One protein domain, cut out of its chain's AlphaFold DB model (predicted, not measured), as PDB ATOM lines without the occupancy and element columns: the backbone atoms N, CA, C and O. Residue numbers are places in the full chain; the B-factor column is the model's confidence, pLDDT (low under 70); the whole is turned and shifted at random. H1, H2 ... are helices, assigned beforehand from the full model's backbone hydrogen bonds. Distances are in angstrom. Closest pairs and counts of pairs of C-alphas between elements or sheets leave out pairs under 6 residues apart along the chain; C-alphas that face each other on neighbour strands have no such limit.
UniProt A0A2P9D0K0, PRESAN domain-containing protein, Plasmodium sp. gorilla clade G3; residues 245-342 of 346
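Overview. This is residues 245 to 342 of the 346 residues of the protein "PRESAN domain-containing protein" of Plasmodium sp. gorilla clade G3 (UniProt A0A2P9D0K0). This is a long helical hairpin: two helices of equal residue count, H2 and H3, run side by side in opposite ways along the longest axis, joined by a tight turn at one end. At the other end a loop of residues 252 to 265 extends past the hairpin and joins the short helix H1, which is near the last residues of H3, to the beginning of H2. The printed part has 98 residues with three named helices, H1, H2 and H3 in that order, and no named strand; its class is all helix. The whole is extended, with a radius of gyration of the C-alphas of 20.9 A, and it is a rod that spans 69 by 17 by 17 A.

Arrangement. The printed part begins with H1, residues 245 to 251. A long link of 14 residues, 252 to 265, leads to H2, residues 266 to 300, and H1 and H2 are apart. A tight link of 4 residues then leads to H3, residues 305 to 339. H2 and H3 touch, with 10 pairs of C-alphas within 8 A; their closest C-alphas are those of Ser 276 and His 330, 6.3 A apart. Their lines stand at a shallow tilt of 12 degrees and they run opposite ways, a helical hairpin. H1 and H3 are close but not clearly touching: their closest C-alphas, those of Tyr 247 and Met 338, are 8.0 A apart. These two run the same way at a shallow tilt of 23 degrees. In H1, H2 and H3 every O i to N i+4 pair is within hydrogen-bond range.

Along the chain. H1 begins at C-alpha 245, at (133.384, -222.601, 264.115), and has 7 residues. H2 has 35 residues and measures 51.1 A from its first C-alpha, at (126.502, -223.234, 255.364), to its last. H3 also has 35 residues, measures 50.9 A, and ends at C-alpha 339, at (129.148, -236.483, 262.321).

Size, cuts and confidence. The two C-alphas farthest apart are those of Tyr 258 and Gly 302, 69.5 A. The C-alphas of the first and last printed residues, Lys 245 and Lys 342, are 19.5 A apart. The printed part has no cut. The link from H1 to H2 is long, and the C-alphas of its residues lie 23 to 35 A from the mean of the C-alphas. The mean pLDDT of the printed part is 77.5, and 29 residues are under 70: residues 247 to 271, residue 338 and residues 340 to 342. The mean pLDDT is 66 for H1, 79 for H2 and 91 for H3.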
ATOM      1  N   LYS A 245     132.477-223.180 265.114       74.38
ATOM      2  CA  LYS A 245     133.384-222.601 264.115       74.38
ATOM      3  C   LYS A 245     134.660-223.434 263.913       74.38
ATOM      4  O   LYS A 245     134.995-223.719 262.770       74.38
ATOM      5  N   ASP A 246     135.319-223.870 264.990       73.69
ATOM      6  CA  ASP A 246     136.519-224.727 264.912       73.69
ATOM      7  C   ASP A 246     136.249-226.019 264.120       73.69
ATOM      8  O   ASP A 246     137.068-226.441 263.304       73.69
ATOM      9  N   TYR A 247     135.057-226.606 264.280       67.12
ATOM     10  CA  TYR A 247     134.642-227.747 263.468       67.12
ATOM     11  C   TYR A 247     134.518-227.397 261.971       67.12
ATOM     12  O   TYR A 247     135.026-228.139 261.129       67.12
ATOM     13  N   LEU A 248     133.857-226.288 261.626       61.59
ATOM     14  CA  LEU A 248     133.644-225.878 260.229       61.59
ATOM     15  C   LEU A 248     134.963-225.575 259.511       61.59
ATOM     16  O   LEU A 248     135.228-226.138 258.445       61.59
ATOM     17  N   ASP A 249     135.821-224.770 260.141       65.00
ATOM     18  CA  ASP A 249     137.144-224.407 259.621       65.00
ATOM     19  C   ASP A 249     138.020-225.665 259.397       65.00
ATOM     20  O   ASP A 249     138.835-225.718 258.473       65.00
ATOM     21  N   LYS A 250     137.816-226.720 260.201       64.94
ATOM     22  CA  LYS A 250     138.578-227.978 260.146       64.94
ATOM     23  C   LYS A 250     138.042-229.024 259.165       64.94
ATOM     24  O   LYS A 250     138.850-229.723 258.557       64.94
ATOM     25  N   TYR A 251     136.723-229.176 259.029       55.31
ATOM     26  CA  TYR A 251     136.113-230.293 258.288       55.31
ATOM     27  C   TYR A 251     135.311-229.875 257.050       55.31
ATOM     28  O   TYR A 251     135.252-230.648 256.096       55.31
ATOM     29  N   GLU A 252     134.722-228.677 257.027       51.94
ATOM     30  CA  GLU A 252     133.974-228.177 255.864       51.94
ATOM     31  C   GLU A 252     134.921-227.475 254.879       51.94
ATOM     32  O   GLU A 252     134.952-227.798 253.691       51.94
ATOM     33  N   TYR A 253     135.806-226.601 255.374       43.56
ATOM     34  CA  TYR A 253     136.756-225.861 254.529       43.56
ATOM     35  C   TYR A 253     137.711-226.767 253.727       43.56
ATOM     36  O   TYR A 253     138.104-226.430 252.609       43.56
ATOM     37  N   GLN A 254     138.041-227.955 254.247       37.09
ATOM     38  CA  GLN A 254     138.893-228.924 253.547       37.09
ATOM     39  C   GLN A 254     138.174-229.641 252.388       37.09
ATOM     40  O   GLN A 254     138.838-230.064 251.441       37.09
ATOM     41  N   SER A 255     136.835-229.751 252.392       38.28
ATOM     42  CA  SER A 255     136.112-230.403 251.286       38.28
ATOM     43  C   SER A 255     136.073-229.549 250.016       38.28
ATOM     44  O   SER A 255     136.118-230.093 248.910       38.28
ATOM     45  N   TYR A 256     136.061-228.218 250.165       39.09
ATOM     46  CA  TYR A 256     136.029-227.257 249.054       39.09
ATOM     47  C   TYR A 256     137.219-227.382 248.089       39.09
ATOM     48  O   TYR A 256     137.078-227.072 246.909       39.09
ATOM     49  N   HIS A 257     138.373-227.869 248.556       40.06
ATOM     50  CA  HIS A 257     139.564-228.058 247.721       40.06
ATOM     51  C   HIS A 257     139.674-229.441 247.056       40.06
ATOM     52  O   HIS A 257     140.649-229.671 246.342       40.06
ATOM     53  N   TYR A 258     138.710-230.354 247.250       44.28
ATOM     54  CA  TYR A 258     138.788-231.705 246.663       44.28
ATOM     55  C   TYR A 258     137.484-232.279 246.081       44.28
ATOM     56  O   TYR A 258     137.556-233.224 245.299       44.28
ATOM     57  N   PHE A 259     136.300-231.736 246.405       41.94
ATOM     58  CA  PHE A 259     135.026-232.229 245.857       41.94
ATOM     59  C   PHE A 259     134.064-231.104 245.458       41.94
ATOM     60  O   PHE A 259     133.393-230.506 246.296       41.94
ATOM     61  N   SER A 260     133.906-230.899 244.149       46.66
ATOM     62  CA  SER A 260     133.025-229.891 243.534       46.66
ATOM     63  C   SER A 260     131.520-230.214 243.582       46.66
ATOM     64  O   SER A 260     130.758-229.625 242.823       46.66
ATOM     65  N   ASP A 261     131.095-231.178 244.404       47.69
ATOM     66  CA  ASP A 261     129.728-231.739 244.401       47.69
ATOM     67  C   ASP A 261     129.266-232.217 245.798       47.69
ATOM     68  O   ASP A 261     128.416-233.094 245.943       47.69
ATOM     69  N   ARG A 262     129.885-231.711 246.877       50.72
ATOM     70  CA  ARG A 262     129.438-232.035 248.244       50.72
ATOM     71  C   ARG A 262     129.808-230.986 249.290       50.72
ATOM     72  O   ARG A 262     130.353-231.310 250.343       50.72
ATOM     73  N   THR A 263     129.470-229.731 249.015       45.91
ATOM     74  CA  THR A 263     129.409-228.719 250.070       45.91
ATOM     75  C   THR A 263     128.331-229.121 251.078       45.91
ATOM     76  O   THR A 263     127.160-229.282 250.728       45.91
ATOM     77  N   VAL A 264     128.710-229.290 252.346       49.88
ATOM     78  CA  VAL A 264     127.723-229.154 253.420       49.88
ATOM     79  C   VAL A 264     127.240-227.707 253.348       49.88
ATOM     80  O   VAL A 264     128.026-226.786 253.122       49.88
ATOM     81  N   SER A 265     125.921-227.497 253.363       51.34
ATOM     82  CA  SER A 265     125.414-226.151 253.124       51.34
ATOM     83  C   SER A 265     125.572-225.324 254.399       51.34
ATOM     84  O   SER A 265     124.967-225.620 255.432       51.34
ATOM     85  N   ILE A 266     126.331-224.234 254.302       48.59
ATOM     86  CA  ILE A 266     126.502-223.234 255.364       48.59
ATOM     87  C   ILE A 266     125.132-222.806 255.950       48.59
ATOM     88  O   ILE A 266     124.966-222.639 257.159       48.59
ATOM     89  N   GLY A 267     124.086-222.733 255.114       50.97
ATOM     90  CA  GLY A 267     122.710-222.446 255.540       50.97
ATOM     91  C   GLY A 267     122.069-223.491 256.472       50.97
ATOM     92  O   GLY A 267     121.254-223.127 257.324       50.97
ATOM     93  N   THR A 268     122.426-224.776 256.369       56.25
ATOM     94  CA  THR A 268     121.922-225.833 257.272       56.25
ATOM     95  C   THR A 268     122.579-225.811 258.655       56.25
ATOM     96  O   THR A 268     121.903-226.088 259.651       56.25
ATOM     97  N   GLU A 269     123.843-225.397 258.745       57.09
ATOM     98  CA  GLU A 269     124.542-225.127 260.009       57.09
ATOM     99  C   GLU A 269     123.903-223.923 260.721       57.09
ATOM    100  O   GLU A 269     123.415-224.053 261.848       57.09
ATOM    101  N   TYR A 270     123.737-222.789 260.023       64.50
ATOM    102  CA  TYR A 270     123.022-221.620 260.557       64.50
ATOM    103  C   TYR A 270     121.599-221.960 261.030       64.50
ATOM    104  O   TYR A 270     121.209-221.569 262.131       64.50
ATOM    105  N   ARG A 271     120.822-222.739 260.262       69.00
ATOM    106  CA  ARG A 271     119.478-223.203 260.676       69.00
ATOM    107  C   ARG A 271     119.517-224.015 261.980       69.00
ATOM    108  O   ARG A 271     118.578-223.935 262.772       69.00
ATOM    109  N   THR A 272     120.596-224.761 262.226       71.62
ATOM    110  CA  THR A 272     120.825-225.504 263.478       71.62
ATOM    111  C   THR A 272     121.161-224.563 264.638       71.62
ATOM    112  O   THR A 272     120.614-224.727 265.732       71.62
ATOM    113  N   TRP A 273     122.001-223.549 264.396       77.69
ATOM    114  CA  TRP A 273     122.329-222.507 265.375       77.69
ATOM    115  C   TRP A 273     121.091-221.722 265.814       77.69
ATOM    116  O   TRP A 273     120.779-221.690 267.003       77.69
ATOM    117  N   TYR A 274     120.333-221.172 264.860       74.50
ATOM    118  CA  TYR A 274     119.115-220.412 265.149       74.50
ATOM    119  C   TYR A 274     118.072-221.236 265.908       74.50
ATOM    120  O   TYR A 274     117.497-220.729 266.869       74.50
ATOM    121  N   LYS A 275     117.854-222.508 265.532       78.31
ATOM    122  CA  LYS A 275     116.953-223.386 266.292       78.31
ATOM    123  C   LYS A 275     117.466-223.607 267.718       78.31
ATOM    124  O   LYS A 275     116.706-223.435 268.661       78.31
ATOM    125  N   SER A 276     118.746-223.933 267.889       80.69
ATOM    126  CA  SER A 276     119.310-224.201 269.219       80.69
ATOM    127  C   SER A 276     119.215-222.989 270.148       80.69
ATOM    128  O   SER A 276     118.771-223.120 271.281       80.69
ATOM    129  N   MET A 277     119.553-221.791 269.661       80.56
ATOM    130  CA  MET A 277     119.440-220.563 270.458       80.56
ATOM    131  C   MET A 277     117.981-220.207 270.788       80.56
ATOM    132  O   MET A 277     117.705-219.717 271.882       80.56
ATOM    133  N   ASN A 278     117.039-220.485 269.878       77.44
ATOM    134  CA  ASN A 278     115.607-220.345 270.144       77.44
ATOM    135  C   ASN A 278     115.138-221.298 271.254       77.44
ATOM    136  O   ASN A 278     114.487-220.859 272.197       77.44
ATOM    137  N   ASP A 279     115.475-222.582 271.152       80.81
ATOM    138  CA  ASP A 279     114.961-223.621 272.049       80.81
ATOM    139  C   ASP A 279     115.534-223.461 273.475       80.81
ATOM    140  O   ASP A 279     114.786-223.541 274.456       80.81
ATOM    141  N   ILE A 280     116.813-223.075 273.590       82.25
ATOM    142  CA  ILE A 280     117.427-222.588 274.838       82.25
ATOM    143  C   ILE A 280     116.652-221.383 275.389       82.25
ATOM    144  O   ILE A 280     116.227-221.391 276.545       82.25
ATOM    145  N   GLY A 281     116.449-220.345 274.569       77.69
ATOM    146  CA  GLY A 281     115.812-219.097 274.995       77.69
ATOM    147  C   GLY A 281     114.371-219.285 275.480       77.69
ATOM    148  O   GLY A 281     113.977-218.686 276.482       77.69
ATOM    149  N   VAL A 282     113.602-220.155 274.818       78.25
ATOM    150  CA  VAL A 282     112.244-220.558 275.220       78.25
ATOM    151  C   VAL A 282     112.262-221.308 276.550       78.25
ATOM    152  O   VAL A 282     111.439-221.012 277.420       78.25
ATOM    153  N   THR A 283     113.195-222.245 276.727       83.81
ATOM    154  CA  THR A 283     113.301-223.052 277.952       83.81
ATOM    155  C   THR A 283     113.663-222.177 279.153       83.81
ATOM    156  O   THR A 283     112.918-222.148 280.130       83.81
ATOM    157  N   LEU A 284     114.724-221.366 279.050       82.75
ATOM    158  CA  LEU A 284     115.130-220.444 280.117       82.75
ATOM    159  C   LEU A 284     114.032-219.418 280.454       82.75
ATOM    160  O   LEU A 284     113.739-219.200 281.628       82.75
ATOM    161  N   SER A 285     113.362-218.843 279.447       79.62
ATOM    162  CA  SER A 285     112.271-217.871 279.667       79.62
ATOM    163  C   SER A 285     111.047-218.492 280.350       79.62
ATOM    164  O   SER A 285     110.343-217.818 281.105       79.62
ATOM    165  N   SER A 286     110.784-219.777 280.093       78.44
ATOM    166  CA  SER A 286     109.692-220.524 280.722       78.44
ATOM    167  C   SER A 286     110.024-220.835 282.187       78.44
ATOM    168  O   SER A 286     109.194-220.585 283.062       78.44
ATOM    169  N   THR A 287     111.261-221.263 282.470       84.75
ATOM    170  CA  THR A 287     111.787-221.464 283.831       84.75
ATOM    171  C   THR A 287     111.770-220.174 284.655       84.75
ATOM    172  O   THR A 287     111.294-220.196 285.792       84.75
ATOM    173  N   ASP A 288     112.215-219.044 284.089       81.38
ATOM    174  CA  ASP A 288     112.130-217.710 284.708       81.38
ATOM    175  C   ASP A 288     110.687-217.366 285.098       81.38
ATOM    176  O   ASP A 288     110.421-216.927 286.221       81.38
ATOM    177  N   MET A 289     109.736-217.568 284.178       79.81
ATOM    178  CA  MET A 289     108.326-217.238 284.392       79.81
ATOM    179  C   MET A 289     107.680-218.127 285.462       79.81
ATOM    180  O   MET A 289     106.943-217.619 286.310       79.81
ATOM    181  N   GLU A 290     107.967-219.431 285.460       85.94
ATOM    182  CA  GLU A 290     107.427-220.372 286.444       85.94
ATOM    183  C   GLU A 290     107.955-220.080 287.855       85.94
ATOM    184  O   GLU A 290     107.168-219.962 288.798       85.94
ATOM    185  N   HIS A 291     109.269-219.892 288.009       90.69
ATOM    186  CA  HIS A 291     109.871-219.596 289.311       90.69
ATOM    187  C   HIS A 291     109.477-218.210 289.819       90.69
ATOM    188  O   HIS A 291     109.167-218.069 291.000       90.69
ATOM    189  N   THR A 292     109.342-217.221 288.931       89.56
ATOM    190  CA  THR A 292     108.762-215.916 289.287       89.56
ATOM    191  C   THR A 292     107.322-216.070 289.787       89.56
ATOM    192  O   THR A 292     106.967-215.504 290.819       89.56
ATOM    193  N   HIS A 293     106.481-216.870 289.123       85.31
ATOM    194  CA  HIS A 293     105.111-217.103 289.587       85.31
ATOM    195  C   HIS A 293     105.063-217.822 290.949       85.31
ATOM    196  O   HIS A 293     104.281-217.428 291.818       85.31
ATOM    197  N   LYS A 294     105.918-218.829 291.172       92.19
ATOM    198  CA  LYS A 294     106.073-219.495 292.479       92.19
ATOM    199  C   LYS A 294     106.493-218.495 293.569       92.19
ATOM    200  O   LYS A 294     105.810-218.390 294.585       92.19
ATOM    201  N   PHE A 295     107.535-217.699 293.324       92.12
ATOM    202  CA  PHE A 295     108.078-216.712 294.268       92.12
ATOM    203  C   PHE A 295     107.060-215.636 294.680       92.12
ATOM    204  O   PHE A 295     106.924-215.302 295.858       92.12
ATOM    205  N   TYR A 296     106.287-215.112 293.726       87.00
ATOM    206  CA  TYR A 296     105.270-214.097 294.018       87.00
ATOM    207  C   TYR A 296     104.101-214.657 294.844       87.00
ATOM    208  O   TYR A 296     103.526-213.925 295.652       87.00
ATOM    209  N   ASN A 297     103.766-215.944 294.691       90.19
ATOM    210  CA  ASN A 297     102.804-216.606 295.572       90.19
ATOM    211  C   ASN A 297     103.396-216.854 296.968       90.19
ATOM    212  O   ASN A 297     102.765-216.472 297.946       90.19
ATOM    213  N   LEU A 298     104.638-217.343 297.064       94.88
ATOM    214  CA  LEU A 298     105.366-217.522 298.329       94.88
ATOM    215  C   LEU A 298     105.367-216.237 299.189       94.88
ATOM    216  O   LEU A 298     105.041-216.268 300.375       94.88
ATOM    217  N   ILE A 299     105.630-215.078 298.573       90.50
ATOM    218  CA  ILE A 299     105.536-213.766 299.239       90.50
ATOM    219  C   ILE A 299     104.099-213.427 299.653       90.50
ATOM    220  O   ILE A 299     103.879-212.982 300.783       90.50
ATOM    221  N   LYS A 300     103.133-213.597 298.739       91.75
ATOM    222  CA  LYS A 300     101.707-213.286 298.945       91.75
ATOM    223  C   LYS A 300     101.098-214.090 300.094       91.75
ATOM    224  O   LYS A 300     100.287-213.544 300.836       91.75
ATOM    225  N   ASP A 301     101.494-215.351 300.217       95.31
ATOM    226  CA  ASP A 301     100.955-216.309 301.181       95.31
ATOM    227  C   ASP A 301     101.669-216.227 302.545       95.31
ATOM    228  O   ASP A 301     101.282-216.896 303.498       95.31
ATOM    229  N   GLY A 302     102.643-215.316 302.675       93.06
ATOM    230  CA  GLY A 302     103.177-214.868 303.959       93.06
ATOM    231  C   GLY A 302     104.480-215.528 304.403       93.06
ATOM    232  O   GLY A 302     104.940-215.197 305.493       93.06
ATOM    233  N   ALA A 303     105.110-216.361 303.569       96.19
ATOM    234  CA  ALA A 303     106.297-217.154 303.907       96.19
ATOM    235  C   ALA A 303     107.426-216.363 304.597       96.19
ATOM    236  O   ALA A 303     107.679-215.195 304.284       96.19
ATOM    237  N   SER A 304     108.101-217.009 305.545       96.75
ATOM    238  CA  SER A 304     109.209-216.463 306.330       96.75
ATOM    239  C   SER A 304     110.426-216.091 305.475       96.75
ATOM    240  O   SER A 304     110.560-216.504 304.323       96.75
ATOM    241  N   ILE A 305     111.356-215.318 306.054       93.94
ATOM    242  CA  ILE A 305     112.640-215.030 305.398       93.94
ATOM    243  C   ILE A 305     113.417-216.317 305.089       93.94
ATOM    244  O   ILE A 305     114.054-216.395 304.046       93.94
ATOM    245  N   GLU A 306     113.298-217.347 305.928       96.06
ATOM    246  CA  GLU A 306     113.992-218.622 305.745       96.06
ATOM    247  C   GLU A 306     113.422-219.423 304.565       96.06
ATOM    248  O   GLU A 306     114.166-219.869 303.695       96.06
ATOM    249  N   GLU A 307     112.096-219.529 304.450       97.19
ATOM    250  CA  GLU A 307     111.442-220.145 303.282       97.19
ATOM    251  C   GLU A 307     111.776-219.393 301.980       97.19
ATOM    252  O   GLU A 307     111.992-220.009 300.936       97.19
ATOM    253  N   ILE A 308     111.877-218.061 302.049       96.81
ATOM    254  CA  ILE A 308     112.292-217.204 300.931       96.81
ATOM    255  C   ILE A 308     113.759-217.458 300.545       96.81
ATOM    256  O   ILE A 308     114.036-217.615 299.354       96.81
ATOM    257  N   LYS A 309     114.689-217.537 301.510       96.31
ATOM    258  CA  LYS A 309     116.104-217.869 301.250       96.31
ATOM    259  C   LYS A 309     116.226-219.235 300.585       96.31
ATOM    260  O   LYS A 309     116.809-219.331 299.510       96.31
ATOM    261  N   ASN A 310     115.623-220.268 301.176       97.62
ATOM    262  CA  ASN A 310     115.687-221.635 300.656       97.62
ATOM    263  C   ASN A 310     115.089-221.752 299.245       97.62
ATOM    264  O   ASN A 310     115.667-222.426 298.393       97.62
ATOM    265  N   PHE A 311     113.991-221.045 298.949       98.19
ATOM    266  CA  PHE A 311     113.450-220.983 297.590       98.19
ATOM    267  C   PHE A 311     114.437-220.346 296.597       98.19
ATOM    268  O   PHE A 311     114.614-220.864 295.493       98.19
ATOM    269  N   ILE A 312     115.095-219.243 296.973       97.38
ATOM    270  CA  ILE A 312     116.077-218.570 296.110       97.38
ATOM    271  C   ILE A 312     117.315-219.455 295.894       97.38
ATOM    272  O   ILE A 312     117.744-219.601 294.751       97.38
ATOM    273  N   TYR A 313     117.858-220.096 296.936       97.75
ATOM    274  CA  TYR A 313     118.997-221.016 296.790       97.75
ATOM    275  C   TYR A 313     118.654-222.253 295.944       97.75
ATOM    276  O   TYR A 313     119.482-222.654 295.124       97.75
ATOM    277  N   SER A 314     117.442-222.817 296.069       97.50
ATOM    278  CA  SER A 314     116.971-223.868 295.150       97.50
ATOM    279  C   SER A 314     116.966-223.343 293.718       97.50
ATOM    280  O   SER A 314     117.671-223.888 292.877       97.50
ATOM    281  N   PHE A 315     116.291-222.216 293.458       96.88
ATOM    282  CA  PHE A 315     116.232-221.618 292.123       96.88
ATOM    283  C   PHE A 315     117.618-221.384 291.503       96.88
ATOM    284  O   PHE A 315     117.812-221.723 290.339       96.88
ATOM    285  N   LEU A 316     118.588-220.846 292.251       96.06
ATOM    286  CA  LEU A 316     119.950-220.635 291.745       96.06
ATOM    287  C   LEU A 316     120.606-221.957 291.307       96.06
ATOM    288  O   LEU A 316     121.168-222.031 290.215       96.06
ATOM    289  N   LYS A 317     120.491-223.010 292.125       96.12
ATOM    290  CA  LYS A 317     121.041-224.347 291.851       96.12
ATOM    291  C   LYS A 317     120.329-225.054 290.690       96.12
ATOM    292  O   LYS A 317     120.980-225.627 289.814       96.12
ATOM    293  N   ASP A 318     119.003-225.002 290.678       95.00
ATOM    294  CA  ASP A 318     118.152-225.614 289.657       95.00
ATOM    295  C   ASP A 318     118.381-224.932 288.292       95.00
ATOM    296  O   ASP A 318     118.485-225.598 287.260       95.00
ATOM    297  N   TYR A 319     118.551-223.605 288.283       94.00
ATOM    298  CA  TYR A 319     118.852-222.829 287.079       94.00
ATOM    299  C   TYR A 319     120.292-223.042 286.584       94.00
ATOM    300  O   TYR A 319     120.509-223.087 285.373       94.00
ATOM    301  N   ASP A 320     121.282-223.215 287.469       94.06
ATOM    302  CA  ASP A 320     122.646-223.546 287.034       94.06
ATOM    303  C   ASP A 320     122.739-224.952 286.432       94.06
ATOM    304  O   ASP A 320     123.330-225.132 285.366       94.06
ATOM    305  N   THR A 321     122.037-225.922 287.023       95.94
ATOM    306  CA  THR A 321     121.870-227.263 286.439       95.94
ATOM    307  C   THR A 321     121.262-227.156 285.032       95.94
ATOM    308  O   THR A 321     121.847-227.645 284.066       95.94
ATOM    309  N   LEU A 322     120.168-226.395 284.880       94.00
ATOM    310  CA  LEU A 322     119.505-226.169 283.591       94.00
ATOM    311  C   LEU A 322     120.405-225.489 282.537       94.00
ATOM    312  O   LEU A 322     120.375-225.889 281.373       94.00
ATOM    313  N   LYS A 323     121.215-224.484 282.910       92.38
ATOM    314  CA  LYS A 323     122.191-223.850 281.995       92.38
ATOM    315  C   LYS A 323     123.178-224.880 281.439       92.38
ATOM    316  O   LYS A 323     123.432-224.900 280.232       92.38
ATOM    317  N   ASN A 324     123.733-225.715 282.318       94.00
ATOM    318  CA  ASN A 324     124.731-226.719 281.963       94.00
ATOM    319  C   ASN A 324     124.127-227.851 281.117       94.00
ATOM    320  O   ASN A 324     124.727-228.242 280.112       94.00
ATOM    321  N   ASP A 325     122.930-228.330 281.459       95.31
ATOM    322  CA  ASP A 325     122.221-229.354 280.687       95.31
ATOM    323  C   ASP A 325     121.884-228.858 279.275       95.31
ATOM    324  O   ASP A 325     122.229-229.524 278.299       95.31
ATOM    325  N   LEU A 326     121.327-227.648 279.138       90.75
ATOM    326  CA  LEU A 326     121.044-227.035 277.832       90.75
ATOM    327  C   LEU A 326     122.314-226.833 276.990       90.75
ATOM    328  O   LEU A 326     122.315-227.118 275.789       90.75
ATOM    329  N   TYR A 327     123.417-226.375 277.595       90.06
ATOM    330  CA  TYR A 327     124.702-226.266 276.898       90.06
ATOM    331  C   TYR A 327     125.167-227.632 276.367       90.06
ATOM    332  O   TYR A 327     125.551-227.742 275.200       90.06
ATOM    333  N   ASN A 328     125.102-228.679 277.193       93.00
ATOM    334  CA  ASN A 328     125.554-230.021 276.832       93.00
ATOM    335  C   ASN A 328     124.634-230.709 275.808       93.00
ATOM    336  O   ASN A 328     125.140-231.327 274.867       93.00
ATOM    337  N   GLU A 329     123.311-230.565 275.930       93.56
ATOM    338  CA  GLU A 329     122.336-231.077 274.961       93.56
ATOM    339  C   GLU A 329     122.571-230.456 273.583       93.56
ATOM    340  O   GLU A 329     122.797-231.172 272.604       93.56
ATOM    341  N   HIS A 330     122.594-229.124 273.490       88.50
ATOM    342  CA  HIS A 330     122.769-228.472 272.197       88.50
ATOM    343  C   HIS A 330     124.161-228.737 271.611       88.50
ATOM    344  O   HIS A 330     124.264-229.043 270.423       88.50
ATOM    345  N   LYS A 331     125.227-228.768 272.427       88.81
ATOM    346  CA  LYS A 331     126.568-229.210 271.993       88.81
ATOM    347  C   LYS A 331     126.564-230.622 271.406       88.81
ATOM    348  O   LYS A 331     127.201-230.854 270.373       88.81
ATOM    349  N   LYS A 332     125.821-231.557 272.008       89.75
ATOM    350  CA  LYS A 332     125.616-232.906 271.463       89.75
ATOM    351  C   LYS A 332     124.855-232.863 270.133       89.75
ATOM    352  O   LYS A 332     125.296-233.513 269.189       89.75
ATOM    353  N   ILE A 333     123.792-232.063 270.012       84.94
ATOM    354  CA  ILE A 333     123.020-231.897 268.763       84.94
ATOM    355  C   ILE A 333     123.906-231.396 267.608       84.94
ATOM    356  O   ILE A 333     123.809-231.932 266.501       84.94
ATOM    357  N   PHE A 334     124.801-230.426 267.848       79.75
ATOM    358  CA  PHE A 334     125.800-230.020 266.847       79.75
ATOM    359  C   PHE A 334     126.747-231.180 266.521       79.75
ATOM    360  O   PHE A 334     126.835-231.582 265.363       79.75
ATOM    361  N   THR A 335     127.357-231.800 267.538       81.31
ATOM    362  CA  THR A 335     128.288-232.938 267.377       81.31
ATOM    363  C   THR A 335     127.692-234.087 266.547       81.31
ATOM    364  O   THR A 335     128.393-234.710 265.750       81.31
ATOM    365  N   GLU A 336     126.406-234.401 266.721       81.56
ATOM    366  CA  GLU A 336     125.723-235.484 266.004       81.56
ATOM    367  C   GLU A 336     125.362-235.124 264.557       81.56
ATOM    368  O   GLU A 336     125.476-235.988 263.681       81.56
ATOM    369  N   ARG A 337     124.979-233.865 264.291       71.88
ATOM    370  CA  ARG A 337     124.758-233.344 262.928       71.88
ATOM    371  C   ARG A 337     126.061-233.299 262.138       71.88
ATOM    372  O   ARG A 337     126.124-233.856 261.047       71.88
ATOM    373  N   MET A 338     127.106-232.751 262.751       69.44
ATOM    374  CA  MET A 338     128.470-232.680 262.226       69.44
ATOM    375  C   MET A 338     129.010-234.057 261.818       69.44
ATOM    376  O   MET A 338     129.550-234.216 260.727       69.44
ATOM    377  N   LYS A 339     128.779-235.092 262.640       70.06
ATOM    378  CA  LYS A 339     129.148-236.483 262.321       70.06
ATOM    379  C   LYS A 339     128.305-237.133 261.213       70.06
ATOM    380  O   LYS A 339     128.732-238.147 260.669       70.06
ATOM    381  N   ASN A 340     127.120-236.608 260.885       67.62
ATOM    382  CA  ASN A 340     126.179-237.213 259.930       67.62
ATOM    383  C   ASN A 340     125.594-236.201 258.915       67.62
ATOM    384  O   ASN A 340     124.369-236.076 258.808       67.62
ATOM    385  N   PRO A 341     126.426-235.538 258.087       56.38
ATOM    386  CA  PRO A 341     125.970-234.524 257.129       56.38
ATOM    387  C   PRO A 341     125.059-235.073 256.016       56.38
ATOM    388  O   PRO A 341     124.388-234.314 255.329       56.38
ATOM    389  N   LYS A 342     124.967-236.400 255.841       51.25
ATOM    390  CA  LYS A 342     124.045-237.042 254.880       51.25
ATOM    391  C   LYS A 342     122.568-237.021 255.309       51.25
ATOM    392  O   LYS A 342     121.734-237.581 254.609       51.25
TER     393      LYS A 342